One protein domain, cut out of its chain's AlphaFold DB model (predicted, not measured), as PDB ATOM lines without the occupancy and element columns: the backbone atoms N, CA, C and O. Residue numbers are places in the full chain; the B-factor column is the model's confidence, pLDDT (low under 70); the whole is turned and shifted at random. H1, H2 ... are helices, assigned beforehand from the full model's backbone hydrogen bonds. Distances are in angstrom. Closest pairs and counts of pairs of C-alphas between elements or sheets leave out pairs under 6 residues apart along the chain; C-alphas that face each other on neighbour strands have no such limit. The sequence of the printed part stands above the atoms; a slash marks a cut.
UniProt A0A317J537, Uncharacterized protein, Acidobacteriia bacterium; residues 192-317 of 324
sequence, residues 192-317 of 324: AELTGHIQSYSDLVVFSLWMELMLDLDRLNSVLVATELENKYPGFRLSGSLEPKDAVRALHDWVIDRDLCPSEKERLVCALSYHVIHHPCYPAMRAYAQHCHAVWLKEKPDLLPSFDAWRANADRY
ATOM      1  N   ALA A 192     -43.244  -1.333 -12.855       89.06
ATOM      2  CA  ALA A 192     -41.799  -1.102 -12.884       89.06
ATOM      3  C   ALA A 192     -41.192  -1.088 -11.470       89.06
ATOM      4  O   ALA A 192     -40.144  -1.691 -11.245       89.06
ATOM      5  N   GLU A 193     -41.878  -0.459 -10.513       90.19
ATOM      6  CA  GLU A 193     -41.464  -0.429  -9.108       90.19
ATOM      7  C   GLU A 193     -41.542  -1.824  -8.488       90.19
ATOM      8  O   GLU A 193     -40.578  -2.280  -7.878       90.19
ATOM      9  N   LEU A 194     -42.637  -2.554  -8.731       89.50
ATOM     10  CA  LEU A 194     -42.789  -3.937  -8.277       89.50
ATOM     11  C   LEU A 194     -41.651  -4.833  -8.784       89.50
ATOM     12  O   LEU A 194     -41.077  -5.598  -8.012       89.50
ATOM     13  N   THR A 195     -41.304  -4.724 -10.069       90.25
ATOM     14  CA  THR A 195     -40.201  -5.494 -10.665       90.25
ATOM     15  C   THR A 195     -38.874  -5.171  -9.976       90.25
ATOM     16  O   THR A 195     -38.127  -6.084  -9.622       90.25
ATOM     17  N   GLY A 196     -38.608  -3.886  -9.717       92.06
ATOM     18  CA  GLY A 196     -37.432  -3.445  -8.965       92.06
ATOM     19  C   GLY A 196     -37.395  -4.003  -7.540       92.06
ATOM     20  O   GLY A 196     -36.371  -4.539  -7.121       92.06
ATOM     21  N   HIS A 197     -38.513  -3.957  -6.811       92.94
ATOM     22  CA  HIS A 197     -38.598  -4.502  -5.455       92.94
ATOM     23  C   HIS A 197     -38.419  -6.023  -5.415       92.94
ATOM     24  O   HIS A 197     -37.700  -6.518  -4.549       92.94
ATOM     25  N   ILE A 198     -39.022  -6.770  -6.350       92.75
ATOM     26  CA  ILE A 198     -38.837  -8.227  -6.448       92.75
ATOM     27  C   ILE A 198     -37.367  -8.556  -6.707       92.75
ATOM     28  O   ILE A 198     -36.819  -9.430  -6.036       92.75
ATOM     29  N   GLN A 199     -36.714  -7.846  -7.631       93.12
ATOM     30  CA  GLN A 199     -35.305  -8.071  -7.948       93.12
ATOM     31  C   GLN A 199     -34.403  -7.788  -6.738       93.12
ATOM     32  O   GLN A 199     -33.643  -8.665  -6.330       93.12
ATOM     33  N   SER A 200     -34.540  -6.616  -6.113       93.25
ATOM     34  CA  SER A 200     -33.746  -6.234  -4.938       93.25
ATOM     35  C   SER A 200     -33.969  -7.174  -3.750       93.25
ATOM     36  O   SER A 200     -33.017  -7.554  -3.071       93.25
ATOM     37  N   TYR A 201     -35.216  -7.593  -3.507       95.38
ATOM     38  CA  TYR A 201     -35.537  -8.527  -2.427       95.38
ATOM     39  C   TYR A 201     -35.018  -9.943  -2.715       95.38
ATOM     40  O   TYR A 201     -34.525 -10.616  -1.812       95.38
ATOM     41  N   SER A 202     -35.069 -10.389  -3.974       95.00
ATOM     42  CA  SER A 202     -34.457 -11.648  -4.412       95.00
ATOM     43  C   SER A 202     -32.945 -11.630  -4.190       95.00
ATOM     44  O   SER A 202     -32.404 -12.549  -3.573       95.00
ATOM     45  N   ASP A 203     -32.268 -10.555  -4.603       95.50
ATOM     46  CA  ASP A 203     -30.828 -10.390  -4.401       95.50
ATOM     47  C   ASP A 203     -30.459 -10.371  -2.910       95.50
ATOM     48  O   ASP A 203     -29.492 -11.029  -2.524       95.50
ATOM     49  N   LEU A 204     -31.262  -9.716  -2.063       96.69
ATOM     50  CA  LEU A 204     -31.119  -9.762  -0.603       96.69
ATOM     51  C   LEU A 204     -31.242 -11.187  -0.056       96.69
ATOM     52  O   LEU A 204     -30.383 -11.622   0.702       96.69
ATOM     53  N   VAL A 205     -32.276 -11.935  -0.444       96.56
ATOM     54  CA  VAL A 205     -32.477 -13.316   0.026       96.56
ATOM     55  C   VAL A 205     -31.315 -14.218  -0.398       96.56
ATOM     56  O   VAL A 205     -30.841 -15.027   0.400       96.56
ATOM     57  N   VAL A 206     -30.825 -14.084  -1.633       96.88
ATOM     58  CA  VAL A 206     -29.683 -14.870  -2.126       96.88
ATOM     59  C   VAL A 206     -28.390 -14.468  -1.412       96.88
ATOM     60  O   VAL A 206     -27.612 -15.343  -1.028       96.88
ATOM     61  N   PHE A 207     -28.178 -13.174  -1.169       97.38
ATOM     62  CA  PHE A 207     -27.056 -12.682  -0.371       97.38
ATOM     63  C   PHE A 207     -27.089 -13.216   1.059       97.38
ATOM     64  O   PHE A 207     -26.069 -13.674   1.564       97.38
ATOM     65  N   SER A 208     -28.263 -13.246   1.682       96.06
ATOM     66  CA  SER A 208     -28.469 -13.796   3.019       96.06
ATOM     67  C   SER A 208     -28.103 -15.277   3.120       96.06
ATOM     68  O   SER A 208     -27.484 -15.675   4.101       96.06
ATOM     69  N   LEU A 209     -28.407 -16.089   2.096       96.44
ATOM     70  CA  LEU A 209     -27.995 -17.500   2.056       96.44
ATOM     71  C   LEU A 209     -26.467 -17.655   2.033       96.44
ATOM     72  O   LEU A 209     -25.920 -18.516   2.721       96.44
ATOM     73  N   TRP A 210     -25.778 -16.825   1.247       96.25
ATOM     74  CA  TRP A 210     -24.315 -16.801   1.216       96.25
ATOM     75  C   TRP A 210     -23.732 -16.289   2.538       96.25
ATOM     76  O   TRP A 210     -22.806 -16.892   3.074       96.25
ATOM     77  N   MET A 211     -24.291 -15.212   3.092       94.44
ATOM     78  CA  MET A 211     -23.823 -14.603   4.333       94.44
ATOM     79  C   MET A 211     -23.966 -15.561   5.520       94.44
ATOM     80  O   MET A 211     -23.008 -15.713   6.275       94.44
ATOM     81  N   GLU A 212     -25.112 -16.240   5.664       93.19
ATOM     82  CA  GLU A 212     -25.323 -17.263   6.703       93.19
ATOM     83  C   GLU A 212     -24.253 -18.357   6.598       93.19
ATOM     84  O   GLU A 212     -23.554 -18.634   7.568       93.19
ATOM     85  N   LEU A 213     -24.041 -18.885   5.386       92.38
ATOM     86  CA  LEU A 213     -23.034 -19.908   5.104       92.38
ATOM     87  C   LEU A 213     -21.610 -19.458   5.473       92.38
ATOM     88  O   LEU A 213     -20.859 -20.225   6.074       92.38
ATOM     89  N   MET A 214     -21.212 -18.238   5.104       91.88
ATOM     90  CA  MET A 214     -19.877 -17.715   5.422       91.88
ATOM     91  C   MET A 214     -19.685 -17.521   6.928       91.88
ATOM     92  O   MET A 214     -18.636 -17.875   7.472       91.88
ATOM     93  N   LEU A 215     -20.699 -16.980   7.609       89.38
ATOM     94  CA  LEU A 215     -20.667 -16.758   9.051       89.38
ATOM     95  C   LEU A 215     -20.646 -18.076   9.835       89.38
ATOM     96  O   LEU A 215     -19.937 -18.159  10.837       89.38
ATOM     97  N   ASP A 216     -21.340 -19.113   9.367       88.06
ATOM     98  CA  ASP A 216     -21.285 -20.450   9.968       88.06
ATOM     99  C   ASP A 216     -19.878 -21.076   9.867       88.06
ATOM    100  O   ASP A 216     -19.419 -21.742  10.799       88.06
ATOM    101  N   LEU A 217     -19.161 -20.845   8.760       83.94
ATOM    102  CA  LEU A 217     -17.870 -21.491   8.464       83.94
ATOM    103  C   LEU A 217     -16.633 -20.768   9.013       83.94
ATOM    104  O   LEU A 217     -15.599 -21.408   9.243       83.94
ATOM    105  N   ASP A 218     -16.692 -19.447   9.169       78.12
ATOM    106  CA  ASP A 218     -15.536 -18.628   9.571       78.12
ATOM    107  C   ASP A 218     -15.797 -17.759  10.813       78.12
ATOM    108  O   ASP A 218     -14.882 -17.119  11.333       78.12
ATOM    109  N   ARG A 219     -17.033 -17.790  11.342       66.44
ATOM    110  CA  ARG A 219     -17.532 -16.930  12.427       66.44
ATOM    111  C   ARG A 219     -17.391 -15.428  12.112       66.44
ATOM    112  O   ARG A 219     -16.875 -15.009  11.079       66.44
ATOM    113  N   LEU A 220     -17.917 -14.591  13.009       56.62
ATOM    114  CA  LEU A 220     -18.223 -13.152  12.854       56.62
ATOM    115  C   LEU A 220     -17.054 -12.209  12.487       56.62
ATOM    116  O   LEU A 220     -17.268 -11.006  12.366       56.62
ATOM    117  N   ASN A 221     -15.841 -12.729  12.280       57.22
ATOM    118  CA  ASN A 221     -14.649 -11.962  11.903       57.22
ATOM    119  C   ASN A 221     -14.248 -12.142  10.431       57.22
ATOM    120  O   ASN A 221     -13.142 -11.756  10.049       57.22
ATOM    121  N   SER A 222     -15.117 -12.722   9.600       72.81
ATOM    122  CA  SER A 222     -14.839 -12.864   8.175       72.81
ATOM    123  C   SER A 222     -14.716 -11.486   7.509       72.81
ATOM    124  O   SER A 222     -15.710 -10.814   7.222       72.81
ATOM    125  N   VAL A 223     -13.474 -11.065   7.240       85.44
ATOM    126  CA  VAL A 223     -13.148  -9.839   6.482       85.44
ATOM    127  C   VAL A 223     -13.877  -9.823   5.136       85.44
ATOM    128  O   VAL A 223     -14.281  -8.763   4.655       85.44
ATOM    129  N   LEU A 224     -14.090 -11.009   4.559       89.56
ATOM    130  CA  LEU A 224     -14.850 -11.211   3.334       89.56
ATOM    131  C   LEU A 224     -16.306 -10.750   3.481       89.56
ATOM    132  O   LEU A 224     -16.758  -9.927   2.690       89.56
ATOM    133  N   VAL A 225     -17.019 -11.217   4.515       91.06
ATOM    134  CA  VAL A 225     -18.410 -10.803   4.783       91.06
ATOM    135  C   VAL A 225     -18.493  -9.301   5.033       91.06
ATOM    136  O   VAL A 225     -19.368  -8.642   4.480       91.06
ATOM    137  N   ALA A 226     -17.561  -8.736   5.804       90.12
ATOM    138  CA  ALA A 226     -17.532  -7.298   6.064       90.12
ATOM    139  C   ALA A 226     -17.321  -6.471   4.781       90.12
ATOM    140  O   ALA A 226     -17.983  -5.454   4.587       90.12
ATOM    141  N   THR A 227     -16.435  -6.925   3.890       91.81
ATOM    142  CA  THR A 227     -16.148  -6.251   2.614       91.81
ATOM    143  C   THR A 227     -17.345  -6.322   1.666       91.81
ATOM    144  O   THR A 227     -17.725  -5.319   1.068       91.81
ATOM    145  N   GLU A 228     -17.984  -7.484   1.554       94.62
ATOM    146  CA  GLU A 228     -19.178  -7.671   0.721       94.62
ATOM    147  C   GLU A 228     -20.383  -6.873   1.245       94.62
ATOM    148  O   GLU A 228     -21.114  -6.273   0.455       94.62
ATOM    149  N   LEU A 229     -20.554  -6.792   2.572       93.94
ATOM    150  CA  LEU A 229     -21.569  -5.944   3.202       93.94
ATOM    151  C   LEU A 229     -21.338  -4.460   2.913       93.94
ATOM    152  O   LEU A 229     -22.283  -3.782   2.529       93.94
ATOM    153  N   GLU A 230     -20.110  -3.955   3.056       93.56
ATOM    154  CA  GLU A 230     -19.817  -2.546   2.758       93.56
ATOM    155  C   GLU A 230     -20.051  -2.226   1.272       93.56
ATOM    156  O   GLU A 230     -20.570  -1.159   0.947       93.56
ATOM    157  N   ASN A 231     -19.738  -3.167   0.375       93.69
ATOM    158  CA  ASN A 231     -19.930  -2.994  -1.063       93.69
ATOM    159  C   ASN A 231     -21.411  -2.997  -1.480       93.69
ATOM    160  O   ASN A 231     -21.812  -2.171  -2.300       93.69
ATOM    161  N   LYS A 232     -22.224  -3.931  -0.968       93.50
ATOM    162  CA  LYS A 232     -23.629  -4.100  -1.403       93.50
ATOM    163  C   LYS A 232     -24.633  -3.340  -0.541       93.50
ATOM    164  O   LYS A 232     -25.660  -2.890  -1.047       93.50
ATOM    165  N   TYR A 233     -24.335  -3.169   0.742       94.69
ATOM    166  CA  TYR A 233     -25.204  -2.536   1.732       94.69
ATOM    167  C   TYR A 233     -24.436  -1.464   2.521       94.69
ATOM    168  O   TYR A 233     -24.310  -1.562   3.748       94.69
ATOM    169  N   PRO A 234     -23.928  -0.415   1.840       93.75
ATOM    170  CA  PRO A 234     -23.146   0.629   2.491       93.75
ATOM    171  C   PRO A 234     -23.949   1.275   3.626       93.75
ATOM    172  O   PRO A 234     -25.116   1.641   3.464       93.75
ATOM    173  N   GLY A 235     -23.312   1.400   4.790       91.31
ATOM    174  CA  GLY A 235     -23.925   1.940   6.006       91.31
ATOM    175  C   GLY A 235     -24.560   0.900   6.935       91.31
ATOM    176  O   GLY A 235     -24.799   1.223   8.099       91.31
ATOM    177  N   PHE A 236     -24.763  -0.347   6.495       93.12
ATOM    178  CA  PHE A 236     -25.087  -1.434   7.418       93.12
ATOM    179  C   PHE A 236     -23.856  -1.785   8.270       93.12
ATOM    180  O   PHE A 236     -22.711  -1.748   7.809       93.12
ATOM    181  N   ARG A 237     -24.075  -2.099   9.550       85.94
ATOM    182  CA  ARG A 237     -23.007  -2.451  10.492       85.94
ATOM    183  C   ARG A 237     -23.372  -3.744  11.197       85.94
ATOM    184  O   ARG A 237     -24.362  -3.807  11.920       85.94
ATOM    185  N   LEU A 238     -22.551  -4.767  10.984       83.12
ATOM    186  CA  LEU A 238     -22.728  -6.055  11.630       83.12
ATOM    187  C   LEU A 238     -22.252  -5.984  13.086       83.12
ATOM    188  O   LEU A 238     -21.086  -5.693  13.354       83.12
ATOM    189  N   SER A 239     -23.143  -6.285  14.028       77.38
ATOM    190  CA  SER A 239     -22.767  -6.453  15.432       77.38
ATOM    191  C   SER A 239     -22.019  -7.775  15.611       77.38
ATOM    192  O   SER A 239     -22.586  -8.844  15.396       77.38
ATOM    193  N   GLY A 240     -20.758  -7.716  16.048       67.31
ATOM    194  CA  GLY A 240     -19.865  -8.879  16.169       67.31
ATOM    195  C   GLY A 240     -20.245  -9.931  17.225       67.31
ATOM    196  O   GLY A 240     -19.453 -10.831  17.478       67.31
ATOM    197  N   SER A 241     -21.422  -9.828  17.852       68.88
ATOM    198  CA  SER A 241     -21.937 -10.776  18.854       68.88
ATOM    199  C   SER A 241     -23.196 -11.531  18.413       68.88
ATOM    200  O   SER A 241     -23.775 -12.243  19.229       68.88
ATOM    201  N   LEU A 242     -23.685 -11.320  17.187       78.06
ATOM    202  CA  LEU A 242     -24.919 -11.948  16.705       78.06
ATOM    203  C   LEU A 242     -24.650 -13.352  16.166       78.06
ATOM    204  O   LEU A 242     -23.703 -13.555  15.417       78.06
ATOM    205  N   GLU A 243     -25.524 -14.309  16.470       86.50
ATOM    206  CA  GLU A 243     -25.523 -15.593  15.764       86.50
ATOM    207  C   GLU A 243     -25.781 -15.371  14.257       86.50
ATOM    208  O   GLU A 243     -26.483 -14.419  13.896       86.50
ATOM    209  N   PRO A 244     -25.278 -16.236  13.352       87.69
ATOM    210  CA  PRO A 244     -25.399 -16.059  11.896       87.69
ATOM    211  C   PRO A 244     -26.824 -15.758  11.408       87.69
ATOM    212  O   PRO A 244     -27.040 -14.872  10.580       87.69
ATOM    213  N   LYS A 245     -27.826 -16.415  11.996       89.12
ATOM    214  CA  LYS A 245     -29.247 -16.177  11.690       89.12
ATOM    215  C   LYS A 245     -29.750 -14.814  12.148       89.12
ATOM    216  O   LYS A 245     -30.583 -14.211  11.472       89.12
ATOM    217  N   ASP A 246     -29.273 -14.333  13.289       90.81
ATOM    218  CA  ASP A 246     -29.654 -13.022  13.811       90.81
ATOM    219  C   ASP A 246     -28.955 -11.904  13.030       90.81
ATOM    220  O   ASP A 246     -29.559 -10.864  12.781       90.81
ATOM    221  N   ALA A 247     -27.727 -12.145  12.566       91.00
ATOM    222  CA  ALA A 247     -27.012 -11.268  11.645       91.00
ATOM    223  C   ALA A 247     -27.760 -11.094  10.312       91.00
ATOM    224  O   ALA A 247     -27.964  -9.968   9.858       91.00
ATOM    225  N   VAL A 248     -28.224 -12.198   9.719       92.75
ATOM    226  CA  VAL A 248     -29.054 -12.172   8.505       92.75
ATOM    227  C   VAL A 248     -30.386 -11.465   8.756       92.75
ATOM    228  O   VAL A 248     -30.795 -10.634   7.945       92.75
ATOM    229  N   ARG A 249     -31.050 -11.732   9.889       93.31
ATOM    230  CA  ARG A 249     -32.295 -11.037  10.250       93.31
ATOM    231  C   ARG A 249     -32.079  -9.528  10.373       93.31
ATOM    232  O   ARG A 249     -32.858  -8.771   9.812       93.31
ATOM    233  N   ALA A 250     -30.997  -9.099  11.023       93.56
ATOM    234  CA  ALA A 250     -30.661  -7.685  11.164       93.56
ATOM    235  C   ALA A 250     -30.416  -7.000   9.809       93.56
ATOM    236  O   ALA A 250     -30.860  -5.870   9.614       93.56
ATOM    237  N   LEU A 251     -29.751  -7.680   8.863       94.75
ATOM    238  CA  LEU A 251     -29.592  -7.167   7.500       94.75
ATOM    239  C   LEU A 251     -30.948  -7.033   6.800       94.75
ATOM    240  O   LEU A 251     -31.233  -5.989   6.221       94.75
ATOM    241  N   HIS A 252     -31.788  -8.070   6.873       94.25
ATOM    242  CA  HIS A 252     -33.130  -8.036   6.300       94.25
ATOM    243  C   HIS A 252     -33.953  -6.872   6.853       94.25
ATOM    244  O   HIS A 252     -34.488  -6.090   6.072       94.25
ATOM    245  N   ASP A 253     -34.018  -6.732   8.176       92.81
ATOM    246  CA  ASP A 253     -34.778  -5.670   8.831       92.81
ATOM    247  C   ASP A 253     -34.272  -4.286   8.408       92.81
ATOM    248  O   ASP A 253     -35.078  -3.436   8.034       92.81
ATOM    249  N   TRP A 254     -32.948  -4.091   8.363       95.00
ATOM    250  CA  TRP A 254     -32.335  -2.832   7.939       95.00
ATOM    251  C   TRP A 254     -32.636  -2.480   6.478       95.00
ATOM    252  O   TRP A 254     -33.013  -1.345   6.193       95.00
ATOM    253  N   VAL A 255     -32.498  -3.436   5.548       94.12
ATOM    254  CA  VAL A 255     -32.808  -3.198   4.127       94.12
ATOM    255  C   VAL A 255     -34.292  -2.898   3.954       94.12
ATOM    256  O   VAL A 255     -34.654  -1.958   3.253       94.12
ATOM    257  N   ILE A 256     -35.155  -3.653   4.634       92.31
ATOM    258  CA  ILE A 256     -36.603  -3.455   4.570       92.31
ATOM    259  C   ILE A 256     -36.997  -2.082   5.139       92.31
ATOM    260  O   ILE A 256     -37.836  -1.413   4.544       92.31
ATOM    261  N   ASP A 257     -36.410  -1.646   6.258       91.75
ATOM    262  CA  ASP A 257     -36.671  -0.321   6.850       91.75
ATOM    263  C   ASP A 257     -36.185   0.834   5.975       91.75
ATOM    264  O   ASP A 257     -36.776   1.914   5.988       91.75
ATOM    265  N   ARG A 258     -35.104   0.619   5.225       90.19
ATOM    266  CA  ARG A 258     -34.547   1.621   4.318       90.19
ATOM    267  C   ARG A 258     -35.353   1.737   3.025       90.19
ATOM    268  O   ARG A 258     -35.553   2.848   2.540       90.19
ATOM    269  N   ASP A 259     -35.779   0.602   2.470       87.00
ATOM    270  CA  ASP A 259     -36.279   0.528   1.094       87.00
ATOM    271  C   ASP A 259     -37.814   0.496   0.999       87.00
ATOM    272  O   ASP A 259     -38.350   0.759  -0.077       87.00
ATOM    273  N   LEU A 260     -38.538   0.191   2.088       86.31
ATOM    274  CA  LEU A 260     -40.004   0.117   2.090       86.31
ATOM    275  C   LEU A 260     -40.659   1.175   2.985       86.31
ATOM    276  O   LEU A 260     -40.188   1.501   4.072       86.31
ATOM    277  N   CYS A 261     -41.828   1.657   2.553       83.50
ATOM    278  CA  CYS A 261     -42.647   2.577   3.335       83.50
ATOM    279  C   CYS A 261     -43.202   1.892   4.607       83.50
ATOM    280  O   CYS A 261     -43.789   0.808   4.502       83.50
ATOM    281  N   PRO A 262     -43.119   2.519   5.801       84.88
ATOM    282  CA  PRO A 262     -43.576   1.910   7.054       84.88
ATOM    283  C   PRO A 262     -45.041   1.453   7.052       84.88
ATOM    284  O   PRO A 262     -45.365   0.444   7.674       84.88
ATOM    285  N   SER A 263     -45.930   2.164   6.349       82.44
ATOM    286  CA  SER A 263     -47.364   1.843   6.309       82.44
ATOM    287  C   SER A 263     -47.701   0.591   5.494       82.44
ATOM    288  O   SER A 263     -48.777   0.026   5.666       82.44
ATOM    289  N   GLU A 264     -46.802   0.159   4.608       80.88
ATOM    290  CA  GLU A 264     -47.027  -0.951   3.670       80.88
ATOM    291  C   GLU A 264     -46.036  -2.104   3.872       80.88
ATOM    292  O   GLU A 264     -46.231  -3.192   3.325       80.88
ATOM    293  N   LYS A 265     -45.011  -1.883   4.706       86.81
ATOM    294  CA  LYS A 265     -43.882  -2.780   4.964       86.81
ATOM    295  C   LYS A 265     -44.304  -4.235   5.151       86.81
ATOM    296  O   LYS A 265     -43.841  -5.096   4.415       86.81
ATOM    297  N   GLU A 266     -45.188  -4.529   6.101       87.31
ATOM    298  CA  GLU A 266     -45.539  -5.919   6.425       87.31
ATOM    299  C   GLU A 266     -46.194  -6.647   5.239       87.31
ATOM    300  O   GLU A 266     -45.821  -7.775   4.903       87.31
ATOM    301  N   ARG A 267     -47.123  -5.976   4.548       88.31
ATOM    302  CA  ARG A 267     -47.847  -6.550   3.404       88.31
ATOM    303  C   ARG A 267     -46.934  -6.745   2.200       88.31
ATOM    304  O   ARG A 267     -46.944  -7.820   1.599       88.31
ATOM    305  N   LEU A 268     -46.116  -5.742   1.879       90.81
ATOM    306  CA  LEU A 268     -45.159  -5.821   0.779       90.81
ATOM    307  C   LEU A 268     -44.094  -6.885   1.039       90.81
ATOM    308  O   LEU A 268     -43.820  -7.682   0.149       90.81
ATOM    309  N   VAL A 269     -43.558  -6.993   2.257       92.31
ATOM    310  CA  VAL A 269     -42.601  -8.058   2.602       92.31
ATOM    311  C   VAL A 269     -43.220  -9.440   2.413       92.31
ATOM    312  O   VAL A 269     -42.561 -10.321   1.860       92.31
ATOM    313  N   CYS A 270     -44.481  -9.642   2.807       91.75
ATOM    314  CA  CYS A 270     -45.176 -10.910   2.577       91.75
ATOM    315  C   CYS A 270     -45.304 -11.232   1.082       91.75
ATOM    316  O   CYS A 270     -45.033 -12.362   0.671       91.75
ATOM    317  N   ALA A 271     -45.666 -10.243   0.264       92.75
ATOM    318  CA  ALA A 271     -45.780 -10.410  -1.179       92.75
ATOM    319  C   ALA A 271     -44.426 -10.696  -1.846       92.75
ATOM    320  O   ALA A 271     -44.302 -11.658  -2.606       92.75
ATOM    321  N   LEU A 272     -43.386  -9.929  -1.516       94.12
ATOM    322  CA  LEU A 272     -42.029 -10.132  -2.031       94.12
ATOM    323  C   LEU A 272     -41.477 -11.504  -1.625       94.12
ATOM    324  O   LEU A 272     -40.937 -12.227  -2.461       94.12
ATOM    325  N   SER A 273     -41.695 -11.908  -0.371       93.38
ATOM    326  CA  SER A 273     -41.331 -13.242   0.119       93.38
ATOM    327  C   SER A 273     -42.024 -14.340  -0.677       93.38
ATOM    328  O   SER A 273     -41.381 -15.317  -1.059       93.38
ATOM    329  N   TYR A 274     -43.319 -14.181  -0.964       93.12
ATOM    330  CA  TYR A 274     -44.064 -15.135  -1.779       93.12
ATOM    331  C   TYR A 274     -43.456 -15.281  -3.177       93.12
ATOM    332  O   TYR A 274     -43.197 -16.401  -3.617       93.12
ATOM    333  N   HIS A 275     -43.186 -14.156  -3.847       92.25
ATOM    334  CA  HIS A 275     -42.584 -14.146  -5.177       92.25
ATOM    335  C   HIS A 275     -41.218 -14.828  -5.198       92.25
ATOM    336  O   HIS A 275     -40.978 -15.669  -6.058       92.25
ATOM    337  N   VAL A 276     -40.346 -14.521  -4.236       93.12
ATOM    338  CA  VAL A 276     -38.999 -15.100  -4.191       93.12
ATOM    339  C   VAL A 276     -39.032 -16.589  -3.854       93.12
ATOM    340  O   VAL A 276     -38.406 -17.381  -4.553       93.12
ATOM    341  N   ILE A 277     -39.786 -17.004  -2.833       91.75
ATOM    342  CA  ILE A 277     -39.824 -18.410  -2.389       91.75
ATOM    343  C   ILE A 277     -40.426 -19.325  -3.460       91.75
ATOM    344  O   ILE A 277     -40.010 -20.478  -3.591       91.75
ATOM    345  N   HIS A 278     -41.390 -18.822  -4.233       91.88
ATOM    346  CA  HIS A 278     -42.014 -19.560  -5.330       91.88
ATOM    347  C   HIS A 278     -41.359 -19.321  -6.691       91.88
ATOM    348  O   HIS A 278     -41.884 -19.792  -7.694       91.88
ATOM    349  N   HIS A 279     -40.208 -18.655  -6.742       94.75
ATOM    350  CA  HIS A 279     -39.406 -18.563  -7.954       94.75
ATOM    351  C   HIS A 279     -38.360 -19.697  -7.993       94.75
ATOM    352  O   HIS A 279     -37.715 -19.945  -6.971       94.75
ATOM    353  N   PRO A 280     -38.115 -20.366  -9.142       95.88
ATOM    354  CA  PRO A 280     -37.163 -21.484  -9.250       95.88
ATOM    355  C   PRO A 280     -35.741 -21.207  -8.746       95.88
ATOM    356  O   PRO A 280     -35.071 -22.121  -8.269       95.88
ATOM    357  N   CYS A 281     -35.289 -19.950  -8.806       95.00
ATOM    358  CA  CYS A 281     -33.983 -19.535  -8.283       95.00
ATOM    359  C   CYS A 281     -33.826 -19.850  -6.787       95.00
ATOM    360  O   CYS A 281     -32.803 -20.393  -6.378       95.00
ATOM    361  N   TYR A 282     -34.839 -19.578  -5.957       94.50
ATOM    362  CA  TYR A 282     -34.717 -19.728  -4.505       94.50
ATOM    363  C   TYR A 282     -34.360 -21.157  -4.049       94.50
ATOM    364  O   TYR A 282     -33.358 -21.321  -3.343       94.50
ATOM    365  N   PRO A 283     -35.102 -22.218  -4.433       93.50
ATOM    366  CA  PRO A 283     -34.739 -23.577  -4.047       93.50
ATOM    367  C   PRO A 283     -33.395 -24.028  -4.633       93.50
ATOM    368  O   PRO A 283     -32.711 -24.809  -3.973       93.50
ATOM    369  N   ALA A 284     -32.982 -23.524  -5.802       94.50
ATOM    370  CA  ALA A 284     -31.666 -23.814  -6.374       94.50
ATOM    371  C   ALA A 284     -30.529 -23.188  -5.546       94.50
ATOM    372  O   ALA A 284     -29.621 -23.897  -5.106       94.50
ATOM    373  N   MET A 285     -30.631 -21.893  -5.230       96.00
ATOM    374  CA  MET A 285     -29.668 -21.171  -4.383       96.00
ATOM    375  C   MET A 285     -29.566 -21.804  -2.995       96.00
ATOM    376  O   MET A 285     -28.473 -22.015  -2.467       96.00
ATOM    377  N   ARG A 286     -30.711 -22.179  -2.418       94.69
ATOM    378  CA  ARG A 286     -30.767 -22.866  -1.128       94.69
ATOM    379  C   ARG A 286     -30.133 -24.256  -1.184       94.69
ATOM    380  O   ARG A 286     -29.432 -24.627  -0.247       94.69
ATOM    381  N   ALA A 287     -30.360 -25.023  -2.253       94.00
ATOM    382  CA  ALA A 287     -29.748 -26.339  -2.424       94.00
ATOM    383  C   ALA A 287     -28.221 -26.239  -2.541       94.00
ATOM    384  O   ALA A 287     -27.511 -27.017  -1.904       94.00
ATOM    385  N   TYR A 288     -27.713 -25.252  -3.280       96.00
ATOM    386  CA  TYR A 288     -26.275 -25.016  -3.372       96.00
ATOM    387  C   TYR A 288     -25.672 -24.553  -2.039       96.00
ATOM    388  O   TYR A 288     -24.642 -25.078  -1.624       96.00
ATOM    389  N   ALA A 289     -26.337 -23.650  -1.306       95.06
ATOM    390  CA  ALA A 289     -25.904 -23.250   0.037       95.06
ATOM    391  C   ALA A 289     -25.778 -24.460   0.978       95.06
ATOM    392  O   ALA A 289     -24.770 -24.621   1.664       95.06
ATOM    393  N   GLN A 290     -26.774 -25.353   0.961       93.56
ATOM    394  CA  GLN A 290     -26.771 -26.593   1.743       93.56
ATOM    395  C   GLN A 290     -25.650 -27.551   1.322       93.56
ATOM    396  O   GLN A 290     -25.007 -28.150   2.184       93.56
ATOM    397  N   HIS A 291     -25.404 -27.686   0.017       93.69
ATOM    398  CA  HIS A 291     -24.300 -28.482  -0.514       93.69
ATOM    399  C   HIS A 291     -22.948 -27.950  -0.027       93.69
ATOM    400  O   HIS A 291     -22.172 -28.698   0.564       93.69
ATOM    401  N   CYS A 292     -22.704 -26.649  -0.198       93.88
ATOM    402  CA  CYS A 292     -21.494 -25.982   0.273       93.88
ATOM    403  C   CYS A 292     -21.304 -26.168   1.778       93.88
ATOM    404  O   CYS A 292     -20.230 -26.573   2.204       93.88
ATOM    405  N   HIS A 293     -22.354 -25.969   2.580       91.75
ATOM    406  CA  HIS A 293     -22.293 -26.205   4.021       91.75
ATOM    407  C   HIS A 293     -21.887 -27.656   4.340       91.75
ATOM    408  O   HIS A 293     -20.996 -27.895   5.150       91.75
ATOM    409  N   ALA A 294     -22.486 -28.645   3.671       91.31
ATOM    410  CA  ALA A 294     -22.200 -30.059   3.912       91.31
ATOM    411  C   ALA A 294     -20.784 -30.494   3.485       91.31
ATOM    412  O   ALA A 294     -20.193 -31.360   4.139       91.31
ATOM    413  N   VAL A 295     -20.257 -29.933   2.394       91.44
ATOM    414  CA  VAL A 295     -18.916 -30.244   1.872       91.44
ATOM    415  C   VAL A 295     -17.845 -29.487   2.653       91.44
ATOM    416  O   VAL A 295     -16.909 -30.106   3.155       91.44
ATOM    417  N   TRP A 296     -18.004 -28.176   2.836       90.81
ATOM    418  CA  TRP A 296     -16.989 -27.313   3.448       90.81
ATOM    419  C   TRP A 296     -16.851 -27.495   4.958       90.81
ATOM    420  O   TRP A 296     -15.802 -27.180   5.513       90.81
ATOM    421  N   LEU A 297     -17.856 -28.072   5.627       83.31
ATOM    422  CA  LEU A 297     -17.701 -28.553   7.002       83.31
ATOM    423  C   LEU A 297     -16.727 -29.735   7.122       83.31
ATOM    424  O   LEU A 297     -16.152 -29.940   8.188       83.31
ATOM    425  N   LYS A 298     -16.574 -30.540   6.064       86.44
ATOM    426  CA  LYS A 298     -15.675 -31.706   6.047       86.44
ATOM    427  C   LYS A 298     -14.308 -31.348   5.481       86.44
ATOM    428  O   LYS A 298     -13.293 -31.785   6.009       86.44
ATOM    429  N   GLU A 299     -14.307 -30.558   4.414       86.94
ATOM    430  CA  GLU A 299     -13.122 -30.133   3.681       86.94
ATOM    431  C   GLU A 299     -13.258 -28.640   3.376       86.94
ATOM    432  O   GLU A 299     -13.856 -28.235   2.376       86.94
ATOM    433  N   LYS A 300     -12.773 -27.807   4.307       80.56
ATOM    434  CA  LYS A 300     -12.847 -26.351   4.163       80.56
ATOM    435  C   LYS A 300     -11.971 -25.935   2.975       80.56
ATOM    436  O   LYS A 300     -10.803 -26.319   2.946       80.56
ATOM    437  N   PRO A 301     -12.499 -25.157   2.015       83.56
ATOM    438  CA  PRO A 301     -11.697 -24.665   0.906       83.56
ATOM    439  C   PRO A 301     -10.617 -23.711   1.422       83.56
ATOM    440  O   PRO A 301     -10.854 -22.956   2.367       83.56
ATOM    441  N   ASP A 302      -9.461 -23.702   0.756       81.56
ATOM    442  CA  ASP A 302      -8.338 -22.814   1.093       81.56
ATOM    443  C   ASP A 302      -8.739 -21.331   1.065       81.56
ATOM    444  O   ASP A 302      -8.245 -20.524   1.853       81.56
ATOM    445  N   LEU A 303      -9.665 -20.976   0.168       84.94
ATOM    446  CA  LEU A 303     -10.246 -19.645   0.058       84.94
ATOM    447  C   LEU A 303     -11.766 -19.740  -0.092       84.94
ATOM    448  O   LEU A 303     -12.275 -20.400  -1.000       84.94
ATOM    449  N   LEU A 304     -12.490 -19.042   0.783       89.06
ATOM    450  CA  LEU A 304     -13.939 -18.897   0.665       89.06
ATOM    451  C   LEU A 304     -14.287 -17.956  -0.505       89.06
ATOM    452  O   LEU A 304     -13.635 -16.921  -0.669       89.06
ATOM    453  N   PRO A 305     -15.296 -18.288  -1.332       92.75
ATOM    454  CA  PRO A 305     -15.636 -17.487  -2.501       92.75
ATOM    455  C   PRO A 305     -16.352 -16.184  -2.125       92.75
ATOM    456  O   PRO A 305     -17.199 -16.165  -1.228       92.75
ATOM    457  N   SER A 306     -16.079 -15.119  -2.890       94.56
ATOM    458  CA  SER A 306     -16.889 -13.892  -2.898       94.56
ATOM    459  C   SER A 306     -18.354 -14.193  -3.217       94.56
ATOM    460  O   SER A 306     -18.667 -15.250  -3.775       94.56
ATOM    461  N   PHE A 307     -19.260 -13.264  -2.903       95.81
ATOM    462  CA  PHE A 307     -20.684 -13.476  -3.172       95.81
ATOM    463  C   PHE A 307     -20.939 -13.713  -4.664       95.81
ATOM    464  O   PHE A 307     -21.637 -14.658  -5.027       95.81
ATOM    465  N   ASP A 308     -20.336 -12.907  -5.538       95.75
ATOM    466  CA  ASP A 308     -20.555 -13.025  -6.982       95.75
ATOM    467  C   ASP A 308     -19.982 -14.344  -7.537       95.75
ATOM    468  O   ASP A 308     -20.610 -14.990  -8.377       95.75
ATOM    469  N   ALA A 309     -18.829 -14.800  -7.028       95.69
ATOM    470  CA  ALA A 309     -18.260 -16.096  -7.403       95.69
ATOM    471  C   ALA A 309     -19.125 -17.261  -6.900       95.69
ATOM    472  O   ALA A 309     -19.378 -18.217  -7.636       95.69
ATOM    473  N   TRP A 310     -19.618 -17.172  -5.661       96.31
ATOM    474  CA  TRP A 310     -20.536 -18.152  -5.095       96.31
ATOM    475  C   TRP A 310     -21.844 -18.213  -5.886       96.31
ATOM    476  O   TRP A 310     -22.264 -19.306  -6.257       96.31
ATOM    477  N   ARG A 311     -22.440 -17.062  -6.218       96.31
ATOM    478  CA  ARG A 311     -23.670 -16.958  -7.014       96.31
ATOM    479  C   ARG A 311     -23.484 -17.549  -8.407       96.31
ATOM    480  O   ARG A 311     -24.304 -18.351  -8.834       96.31
ATOM    481  N   ALA A 312     -22.375 -17.241  -9.081       95.88
ATOM    482  CA  ALA A 312     -22.078 -17.804 -10.396       95.88
ATOM    483  C   ALA A 312     -21.909 -19.334 -10.364       95.88
ATOM    484  O   ALA A 312     -22.215 -20.016 -11.344       95.88
ATOM    485  N   ASN A 313     -21.414 -19.894  -9.258       95.19
ATOM    486  CA  ASN A 313     -21.366 -21.343  -9.068       95.19
ATOM    487  C   ASN A 313     -22.749 -21.915  -8.731       95.19
ATOM    488  O   ASN A 313     -23.113 -22.954  -9.275       95.19
ATOM    489  N   ALA A 314     -23.538 -21.213  -7.917       95.38
ATOM    490  CA  ALA A 314     -24.915 -21.576  -7.591       95.38
ATOM    491  C   ALA A 314     -25.808 -21.628  -8.840       95.38
ATOM    492  O   ALA A 314     -26.580 -22.566  -9.006       95.38
ATOM    493  N   ASP A 315     -25.646 -20.674  -9.760       94.38
ATOM    494  CA  ASP A 315     -26.363 -20.619 -11.039       94.38
ATOM    495  C   ASP A 315     -26.078 -21.822 -11.947       94.38
ATOM    496  O   ASP A 315     -26.914 -22.179 -12.775       94.38
ATOM    497  N   ARG A 316     -24.899 -22.439 -11.806       93.88
ATOM    498  CA  ARG A 316     -24.483 -23.626 -12.570       93.88
ATOM    499  C   ARG A 316     -24.701 -24.927 -11.802       93.88
ATOM    500  O   ARG A 316     -24.505 -26.000 -12.371       93.88
ATOM    501  N   TYR A 317     -25.046 -24.846 -10.519       93.81
ATOM    502  CA  TYR A 317     -25.173 -26.010  -9.662       93.81
ATOM    503  C   TYR A 317     -26.436 -26.795  -9.999       93.81
ATOM    504  O   TYR A 317     -27.537 -26.254 -10.078       93.81
TER     505      TYR A 317
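AT A GLANCE: This is residues 192 to 317 of the 324 residues of an uncharacterized protein of Acidobacteriia bacterium (UniProt A0A317J537). One long helix, H1, runs through the middle, with H3 and H5 nearly along it on different sides and H4 across its earlier part. H2 folds back from the end of H1 as a hairpin, and short H6 reaches from H1 to H5. The printed part has 126 residues with six named helices, H1 to H6 in chain order, and no named strand: all helix. It is compact, with a radius of gyration of the C-alphas of 14.7 A and spans of 46 by 32 by 21 A.

HOW THE PARTS SIT: H1, residues 192 to 218, is the hub. H2, residues 223 to 232, only just touches it, with 3 pairs of C-alphas within 8 A, the closest Met 211 and Val 225 at 6.6 A; the two form a hairpin. H3, residues 244 to 259, touches H1 at a shallow tilt of 22 degrees, opposite ways; the closest C-alphas, Glu 212 and Pro 244, are 5.3 A apart. H4, residues 265 to 277, touches H1 with residues 272 to 276 alone, closest C-alphas Ser 202 and Val 276 at 5.7 A. H5, residues 281 to 296, touches H1 at a shallow tilt of 10 degrees, the same way, closest C-alphas Leu 213 and His 293 at 6.4 A. H6, residues 307 to 314, touches H5 about perpendicular at 82 degrees, closest C-alphas Tyr 288 and Ala 314 at 5.6 A. H3 and H5 are apart. In all six helices every O i to N i+4 pair is within hydrogen-bond range.

IN THESE COORDINATES: H1 begins at C-alpha 192 (-41.799, -1.102, -12.884) and is 38.7 A long; H2 is 14.3 A, H3 22.6 A, H4 17.7 A, H5 22.1 A and H6 10.2 A, ending at C-alpha 314 (-24.915, -21.576, -7.591).

THE WHOLE: The C-alphas farthest apart, Ser 263 and Glu 299, are 46.9 A apart. The printed part has no cut; the link from H2 to H3 is long. Residues 219 to 221 and 240 to 241 have pLDDT under 70.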